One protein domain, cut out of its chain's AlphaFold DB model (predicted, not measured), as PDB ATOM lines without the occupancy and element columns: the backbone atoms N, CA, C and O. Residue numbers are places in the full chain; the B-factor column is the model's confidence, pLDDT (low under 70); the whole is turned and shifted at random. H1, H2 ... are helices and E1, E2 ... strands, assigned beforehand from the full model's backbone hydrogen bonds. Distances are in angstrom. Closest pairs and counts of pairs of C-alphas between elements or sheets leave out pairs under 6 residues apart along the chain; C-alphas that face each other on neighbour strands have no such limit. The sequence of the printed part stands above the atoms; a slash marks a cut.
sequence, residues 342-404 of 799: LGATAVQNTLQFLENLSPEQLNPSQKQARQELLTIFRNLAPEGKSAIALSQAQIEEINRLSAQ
ATOM      1  N   LEU A 342       4.317 -42.831  81.652       72.19
ATOM      2  CA  LEU A 342       3.155 -41.954  81.743       72.19
ATOM      3  C   LEU A 342       1.933 -42.671  81.174       72.19
ATOM      4  O   LEU A 342       1.914 -43.073  80.009       72.19
ATOM      5  N   GLY A 343       0.890 -42.805  81.992       74.81
ATOM      6  CA  GLY A 343      -0.413 -43.262  81.517       74.81
ATOM      7  C   GLY A 343      -1.006 -42.280  80.502       74.81
ATOM      8  O   GLY A 343      -0.831 -41.066  80.623       74.81
ATOM      9  N   ALA A 344      -1.754 -42.788  79.522       73.31
ATOM     10  CA  ALA A 344      -2.387 -41.966  78.484       73.31
ATOM     11  C   ALA A 344      -3.250 -40.826  79.060       73.31
ATOM     12  O   ALA A 344      -3.244 -39.706  78.550       73.31
ATOM     13  N   THR A 345      -3.939 -41.090  80.175       70.06
ATOM     14  CA  THR A 345      -4.731 -40.094  80.911       70.06
ATOM     15  C   THR A 345      -3.861 -38.975  81.487       70.06
ATOM     16  O   THR A 345      -4.241 -37.811  81.420       70.06
ATOM     17  N   ALA A 346      -2.669 -39.291  82.002       71.25
ATOM     18  CA  ALA A 346      -1.750 -38.289  82.543       71.25
ATOM     19  C   ALA A 346      -1.218 -37.359  81.439       71.25
ATOM     20  O   ALA A 346      -1.138 -36.146  81.633       71.25
ATOM     21  N   VAL A 347      -0.933 -37.909  80.253       80.56
ATOM     22  CA  VAL A 347      -0.526 -37.130  79.071       80.56
ATOM     23  C   VAL A 347      -1.637 -36.185  78.613       80.56
ATOM     24  O   VAL A 347      -1.372 -35.008  78.375       80.56
ATOM     25  N   GLN A 348      -2.885 -36.657  78.553       79.19
ATOM     26  CA  GLN A 348      -4.032 -35.824  78.171       79.19
ATOM     27  C   GLN A 348      -4.332 -34.720  79.191       79.19
ATOM     28  O   GLN A 348      -4.520 -33.567  78.808       79.19
ATOM     29  N   ASN A 349      -4.292 -35.036  80.488       74.38
ATOM     30  CA  ASN A 349      -4.489 -34.042  81.544       74.38
ATOM     31  C   ASN A 349      -3.409 -32.950  81.500       74.38
ATOM     32  O   ASN A 349      -3.705 -31.769  81.675       74.38
ATOM     33  N   THR A 350      -2.163 -33.332  81.206       78.38
ATOM     34  CA  THR A 350      -1.047 -32.385  81.087       78.38
ATOM     35  C   THR A 350      -1.185 -31.503  79.845       78.38
ATOM     36  O   THR A 350      -0.978 -30.293  79.930       78.38
ATOM     37  N   LEU A 351      -1.602 -32.066  78.704       85.94
ATOM     38  CA  LEU A 351      -1.915 -31.288  77.499       85.94
ATOM     39  C   LEU A 351      -3.017 -30.264  77.756       85.94
ATOM     40  O   LEU A 351      -2.838 -29.087  77.454       85.94
ATOM     41  N   GLN A 352      -4.118 -30.696  78.368       83.38
ATOM     42  CA  GLN A 352      -5.245 -29.824  78.677       83.38
ATOM     43  C   GLN A 352      -4.840 -28.692  79.631       83.38
ATOM     44  O   GLN A 352      -5.227 -27.540  79.431       83.38
ATOM     45  N   PHE A 353      -4.023 -28.990  80.642       83.31
ATOM     46  CA  PHE A 353      -3.470 -27.979  81.537       83.31
ATOM     47  C   PHE A 353      -2.619 -26.942  80.784       83.31
ATOM     48  O   PHE A 353      -2.861 -25.739  80.897       83.31
ATOM     49  N   LEU A 354      -1.659 -27.399  79.975       85.38
ATOM     50  CA  LEU A 354      -0.777 -26.516  79.208       85.38
ATOM     51  C   LEU A 354      -1.558 -25.654  78.209       85.38
ATOM     52  O   LEU A 354      -1.228 -24.484  78.013       85.38
ATOM     53  N   GLU A 355      -2.609 -26.192  77.591       90.06
ATOM     54  CA  GLU A 355      -3.486 -25.443  76.686       90.06
ATOM     55  C   GLU A 355      -4.290 -24.363  77.423       90.06
ATOM     56  O   GLU A 355      -4.413 -23.253  76.898       90.06
ATOM     57  N   ASN A 356      -4.724 -24.637  78.657       84.56
ATOM     58  CA  ASN A 356      -5.495 -23.714  79.496       84.56
ATOM     59  C   ASN A 356      -4.667 -22.596  80.159       84.56
ATOM     60  O   ASN A 356      -5.247 -21.613  80.620       84.56
ATOM     61  N   LEU A 357      -3.334 -22.698  80.196       82.56
ATOM     62  CA  LEU A 357      -2.469 -21.602  80.653       82.56
ATOM     63  C   LEU A 357      -2.543 -20.414  79.678       82.56
ATOM     64  O   LEU A 357      -2.059 -20.500  78.543       82.56
ATOM     65  N   SER A 358      -3.128 -19.293  80.121       87.44
ATOM     66  CA  SER A 358      -3.238 -18.067  79.318       87.44
ATOM     67  C   SER A 358      -1.841 -17.515  78.990       87.44
ATOM     68  O   SER A 358      -1.045 -17.262  79.900       87.44
ATOM     69  N   PRO A 359      -1.521 -17.263  77.704       85.50
ATOM     70  CA  PRO A 359      -0.248 -16.661  77.330       85.50
ATOM     71  C   PRO A 359      -0.044 -15.274  77.945       85.50
ATOM     72  O   PRO A 359       1.095 -14.875  78.157       85.50
ATOM     73  N   GLU A 360      -1.101 -14.512  78.238       83.25
ATOM     74  CA  GLU A 360      -0.960 -13.176  78.828       83.25
ATOM     75  C   GLU A 360      -0.372 -13.209  80.247       83.25
ATOM     76  O   GLU A 360       0.285 -12.250  80.648       83.25
ATOM     77  N   GLN A 361      -0.545 -14.316  80.973       79.19
ATOM     78  CA  GLN A 361      -0.081 -14.494  82.355       79.19
ATOM     79  C   GLN A 361       1.378 -14.970  82.455       79.19
ATOM     80  O   GLN A 361       1.919 -15.077  83.553       79.19
ATOM     81  N   LEU A 362       2.022 -15.250  81.318       87.62
ATOM     82  CA  LEU A 362       3.356 -15.838  81.256       87.62
ATOM     83  C   LEU A 362       4.407 -14.821  80.794       87.62
ATOM     84  O   LEU A 362       4.227 -14.089  79.809       87.62
ATOM     85  N   ASN A 363       5.556 -14.818  81.466       89.50
ATOM     86  CA  ASN A 363       6.737 -14.095  81.005       89.50
ATOM     87  C   ASN A 363       7.315 -14.743  79.713       89.50
ATOM     88  O   ASN A 363       6.896 -15.833  79.313       89.50
ATOM     89  N   PRO A 364       8.248 -14.088  78.993       91.88
ATOM     90  CA  PRO A 364       8.758 -14.610  77.721       91.88
ATOM     91  C   PRO A 364       9.391 -16.010  77.798       91.88
ATOM     92  O   PRO A 364       9.147 -16.817  76.904       91.88
ATOM     93  N   SER A 365      10.142 -16.329  78.859       84.94
ATOM     94  CA  SER A 365      10.732 -17.666  79.041       84.94
ATOM     95  C   SER A 365       9.667 -18.726  79.329       84.94
ATOM     96  O   SER A 365       9.703 -19.810  78.759       84.94
ATOM     97  N   GLN A 366       8.648 -18.388  80.120       89.81
ATOM     98  CA  GLN A 366       7.499 -19.253  80.401       89.81
ATOM     99  C   GLN A 366       6.675 -19.566  79.150       89.81
ATOM    100  O   GLN A 366       6.230 -20.695  78.958       89.81
ATOM    101  N   LYS A 367       6.486 -18.578  78.268       91.94
ATOM    102  CA  LYS A 367       5.805 -18.772  76.976       91.94
ATOM    103  C   LYS A 367       6.542 -19.775  76.101       91.94
ATOM    104  O   LYS A 367       5.905 -20.619  75.473       91.94
ATOM    105  N   GLN A 368       7.869 -19.672  76.072       91.25
ATOM    106  CA  GLN A 368       8.719 -20.595  75.335       91.25
ATOM    107  C   GLN A 368       8.642 -22.007  75.931       91.25
ATOM    108  O   GLN A 368       8.341 -22.949  75.202       91.25
ATOM    109  N   ALA A 369       8.791 -22.140  77.252       87.62
ATOM    110  CA  ALA A 369       8.703 -23.427  77.940       87.62
ATOM    111  C   ALA A 369       7.341 -24.115  77.747       87.62
ATOM    112  O   ALA A 369       7.280 -25.304  77.438       87.62
ATOM    113  N   ARG A 370       6.238 -23.354  77.828       94.44
ATOM    114  CA  ARG A 370       4.882 -23.840  77.523       94.44
ATOM    115  C   ARG A 370       4.789 -24.402  76.107       94.44
ATOM    116  O   ARG A 370       4.197 -25.459  75.905       94.44
ATOM    117  N   GLN A 371       5.337 -23.691  75.124       94.69
ATOM    118  CA  GLN A 371       5.265 -24.106  73.726       94.69
ATOM    119  C   GLN A 371       6.086 -25.379  73.468       94.69
ATOM    120  O   GLN A 371       5.615 -26.265  72.758       94.69
ATOM    121  N   GLU A 372       7.270 -25.487  74.074       91.12
ATOM    122  CA  GLU A 372       8.136 -26.669  73.980       91.12
ATOM    123  C   GLU A 372       7.484 -27.898  74.639       91.12
ATOM    124  O   GLU A 372       7.419 -28.964  74.022       91.12
ATOM    125  N   LEU A 373       6.877 -27.739  75.822       88.44
ATOM    126  CA  LEU A 373       6.125 -28.807  76.492       88.44
ATOM    127  C   LEU A 373       4.892 -29.250  75.694       88.44
ATOM    128  O   LEU A 373       4.666 -30.450  75.542       88.44
ATOM    129  N   LEU A 374       4.122 -28.316  75.122       93.19
ATOM    130  CA  LEU A 374       2.996 -28.653  74.240       93.19
ATOM    131  C   LEU A 374       3.451 -29.487  73.037       93.19
ATOM    132  O   LEU A 374       2.765 -30.431  72.647       93.19
ATOM    133  N   THR A 375       4.607 -29.170  72.453       93.25
ATOM    134  CA  THR A 375       5.186 -29.961  71.364       93.25
ATOM    135  C   THR A 375       5.592 -31.359  71.835       93.25
ATOM    136  O   THR A 375       5.250 -32.335  71.165       93.25
ATOM    137  N   ILE A 376       6.267 -31.480  72.984       89.06
ATOM    138  CA  ILE A 376       6.674 -32.775  73.554       89.06
ATOM    139  C   ILE A 376       5.445 -33.654  73.812       89.06
ATOM    140  O   ILE A 376       5.364 -34.761  73.282       89.06
ATOM    141  N   PHE A 377       4.454 -33.159  74.556       89.56
ATOM    142  CA  PHE A 377       3.293 -33.961  74.936       89.56
ATOM    143  C   PHE A 377       2.363 -34.295  73.759       89.56
ATOM    144  O   PHE A 377       1.796 -35.384  73.741       89.56
ATOM    145  N   ARG A 378       2.253 -33.437  72.732       92.56
ATOM    146  CA  ARG A 378       1.504 -33.776  71.503       92.56
ATOM    147  C   ARG A 378       2.184 -34.887  70.711       92.56
ATOM    148  O   ARG A 378       1.505 -35.773  70.205       92.56
ATOM    149  N   ASN A 379       3.516 -34.880  70.647       87.69
ATOM    150  CA  ASN A 379       4.279 -35.958  70.012       87.69
ATOM    151  C   ASN A 379       4.206 -37.268  70.812       87.69
ATOM    152  O   ASN A 379       4.266 -38.350  70.230       87.69
ATOM    153  N   LEU A 380       4.060 -37.169  72.136       84.19
ATOM    154  CA  LEU A 380       3.865 -38.307  73.032       84.19
ATOM    155  C   LEU A 380       2.433 -38.844  73.039       84.19
ATOM    156  O   LEU A 380       2.231 -39.893  73.630       84.19
ATOM    157  N   ALA A 381       1.461 -38.196  72.391       82.94
ATOM    158  CA  ALA A 381       0.063 -38.625  72.361       82.94
ATOM    159  C   ALA A 381      -0.324 -39.349  71.048       82.94
ATOM    160  O   ALA A 381      -1.202 -38.864  70.332       82.94
ATOM    161  N   PRO A 382       0.280 -40.498  70.672       66.19
ATOM    162  CA  PRO A 382      -0.227 -41.272  69.553       66.19
ATOM    163  C   PRO A 382      -1.553 -41.933  69.942       66.19
ATOM    164  O   PRO A 382      -1.709 -42.470  71.043       66.19
ATOM    165  N   GLU A 383      -2.501 -41.922  69.011       55.41
ATOM    166  CA  GLU A 383      -3.801 -42.568  69.168       55.41
ATOM    167  C   GLU A 383      -3.627 -44.057  69.539       55.41
ATOM    168  O   GLU A 383      -3.030 -44.835  68.794       55.41
ATOM    169  N   GLY A 384      -4.144 -44.459  70.709       59.72
ATOM    170  CA  GLY A 384      -4.360 -45.870  71.059       59.72
ATOM    171  C   GLY A 384      -3.344 -46.573  71.975       59.72
ATOM    172  O   GLY A 384      -3.481 -47.780  72.159       59.72
ATOM    173  N   LYS A 385      -2.356 -45.892  72.578       70.75
ATOM    174  CA  LYS A 385      -1.466 -46.507  73.596       70.75
ATOM    175  C   LYS A 385      -1.924 -46.176  75.021       70.75
ATOM    176  O   LYS A 385      -2.210 -45.020  75.299       70.75
ATOM    177  N   SER A 386      -1.970 -47.166  75.921       64.25
ATOM    178  CA  SER A 386      -2.375 -46.999  77.335       64.25
ATOM    179  C   SER A 386      -1.265 -46.436  78.232       64.25
ATOM    180  O   SER A 386      -1.561 -45.757  79.216       64.25
ATOM    181  N   ALA A 387      -0.004 -46.671  77.869       62.00
ATOM    182  CA  ALA A 387       1.177 -46.168  78.558       62.00
ATOM    183  C   ALA A 387       2.255 -45.759  77.548       62.00
ATOM    184  O   ALA A 387       2.431 -46.401  76.506       62.00
ATOM    185  N   ILE A 388       2.967 -44.679  77.854       75.56
ATOM    186  CA  ILE A 388       4.038 -44.129  77.026       75.56
ATOM    187  C   ILE A 388       5.313 -44.122  77.862       75.56
ATOM    188  O   ILE A 388       5.366 -43.496  78.919       75.56
ATOM    189  N   ALA A 389       6.329 -44.840  77.383       71.38
ATOM    190  CA  ALA A 389       7.651 -44.836  77.992       71.38
ATOM    191  C   ALA A 389       8.368 -43.526  77.648       71.38
ATOM    192  O   ALA A 389       8.462 -43.163  76.470       71.38
ATOM    193  N   LEU A 390       8.879 -42.834  78.665       67.56
ATOM    194  CA  LEU A 390       9.772 -41.698  78.478       67.56
ATOM    195  C   LEU A 390      11.229 -42.151  78.535       67.56
ATOM    196  O   LEU A 390      11.624 -42.904  79.420       67.56
ATOM    197  N   SER A 391      12.045 -41.645  77.614       74.25
ATOM    198  CA  SER A 391      13.500 -41.706  77.767       74.25
ATOM    199  C   SER A 391      13.969 -40.733  78.852       74.25
ATOM    200  O   SER A 391      13.350 -39.690  79.065       74.25
ATOM    201  N   GLN A 392      15.107 -41.024  79.485       66.56
ATOM    202  CA  GLN A 392      15.699 -40.158  80.509       66.56
ATOM    203  C   GLN A 392      15.899 -38.713  80.019       66.56
ATOM    204  O   GLN A 392      15.567 -37.765  80.722       66.56
ATOM    205  N   ALA A 393      16.329 -38.535  78.766       69.88
ATOM    206  CA  ALA A 393      16.470 -37.215  78.154       69.88
ATOM    207  C   ALA A 393      15.129 -36.463  78.035       69.88
ATOM    208  O   ALA A 393      15.089 -35.245  78.176       69.88
ATOM    209  N   GLN A 394      14.020 -37.172  77.798       78.62
ATOM    210  CA  GLN A 394      12.685 -36.563  77.792       78.62
ATOM    211  C   GLN A 394      12.228 -36.197  79.205       78.62
ATOM    212  O   GLN A 394      11.582 -35.169  79.362       78.62
ATOM    213  N   ILE A 395      12.572 -36.996  80.217       73.75
ATOM    214  CA  ILE A 395      12.259 -36.703  81.624       73.75
ATOM    215  C   ILE A 395      13.012 -35.452  82.079       73.75
ATOM    216  O   ILE A 395      12.405 -34.527  82.614       73.75
ATOM    217  N   GLU A 396      14.317 -35.388  81.821       73.38
ATOM    218  CA  GLU A 396      15.150 -34.235  82.165       73.38
ATOM    219  C   GLU A 396      14.670 -32.966  81.458       73.38
ATOM    220  O   GLU A 396      14.565 -31.912  82.087       73.38
ATOM    221  N   GLU A 397      14.293 -33.074  80.182       79.69
ATOM    222  CA  GLU A 397      13.763 -31.946  79.420       79.69
ATOM    223  C   GLU A 397      12.374 -31.509  79.911       79.69
ATOM    224  O   GLU A 397      12.131 -30.313  80.080       79.69
ATOM    225  N   ILE A 398      11.477 -32.452  80.222       81.44
ATOM    226  CA  ILE A 398      10.165 -32.150  80.815       81.44
ATOM    227  C   ILE A 398      10.343 -31.462  82.170       81.44
ATOM    228  O   ILE A 398       9.690 -30.449  82.413       81.44
ATOM    229  N   ASN A 399      11.245 -31.941  83.028       77.25
ATOM    230  CA  ASN A 399      11.503 -31.348  84.341       77.25
ATOM    231  C   ASN A 399      12.113 -29.945  84.219       77.25
ATOM    232  O   ASN A 399      11.645 -29.007  84.867       77.25
ATOM    233  N   ARG A 400      13.105 -29.772  83.335       89.88
ATOM    234  CA  ARG A 400      13.753 -28.479  83.064       89.88
ATOM    235  C   ARG A 400      12.757 -27.432  82.571       89.88
ATOM    236  O   ARG A 400      12.842 -26.273  82.975       89.88
ATOM    237  N   LEU A 401      11.844 -27.819  81.681       79.88
ATOM    238  CA  LEU A 401      10.827 -26.925  81.128       79.88
ATOM    239  C   LEU A 401       9.677 -26.677  82.109       79.88
ATOM    240  O   LEU A 401       9.192 -25.551  82.204       79.88
ATOM    241  N   SER A 402       9.272 -27.692  82.875       76.94
ATOM    242  CA  SER A 402       8.206 -27.562  83.877       76.94
ATOM    243  C   SER A 402       8.612 -26.621  85.008       76.94
ATOM    244  O   SER A 402       7.803 -25.798  85.416       76.94
ATOM    245  N   ALA A 403       9.882 -26.644  85.428       79.56
ATOM    246  CA  ALA A 403      10.428 -25.717  86.422       79.56
ATOM    247  C   ALA A 403      10.432 -24.243  85.965       79.56
ATOM    248  O   ALA A 403      10.598 -23.340  86.782       79.56
ATOM    249  N   GLN A 404      10.288 -23.981  84.660       81.94
ATOM    250  CA  GLN A 404      10.204 -22.619  84.130       81.94
ATOM    251  C   GLN A 404       8.777 -22.093  84.089       81.94
ATOM    252  O   GLN A 404       8.613 -20.877  84.042       81.94
TER     253      GLN A 404
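What this domain is: This is residues 342 to 404 of the 799 residues of an uncharacterized protein of Dactylococcopsis salina PCC 8305 (UniProt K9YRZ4). A helical hairpin, H1 and H2, has a third helix, H3, folded back on H2; H1 and H3 stay apart. Short strand E1 crosses one end, where residues 342 to 343 pair with it, antiparallel. The 63 printed residues hold H1, H2, E1, H3 in that order, mostly helix; the whole is compact, radius of gyration of the C-alphas 11.9 A, spans 34 by 23 by 14 A.

Where its parts are: H1, residues 344 to 356, begins at C-alpha (-2.387, -41.966, 78.484) and is 18.5 A long. H2, residues 364 to 379, is 23.1 A long. E1 is residues 387 to 389. H3, residues 392 to 402, ends at C-alpha (8.206, -27.562, 83.877).

How they stand to each other: H1 and H2 touch, C-alphas of Leu 351 and Phe 377 closest at 6.4 A, at a shallow tilt of 32 degrees, opposite ways. H2 touches H3 with residues 369 to 373 alone, C-alphas of Ala 369 and Leu 401 closest at 5.2 A, at a steep tilt of 39 degrees, opposite ways. E1 pairs with no named strand. In H1, H2 and H3 every O i to N i+4 pair is within hydrogen-bond range.

The domain as a whole: The printed part has no cut and no long link. The pLDDT is under 70 at residues 382 to 384, 386 to 387, 390 and 392 to 393.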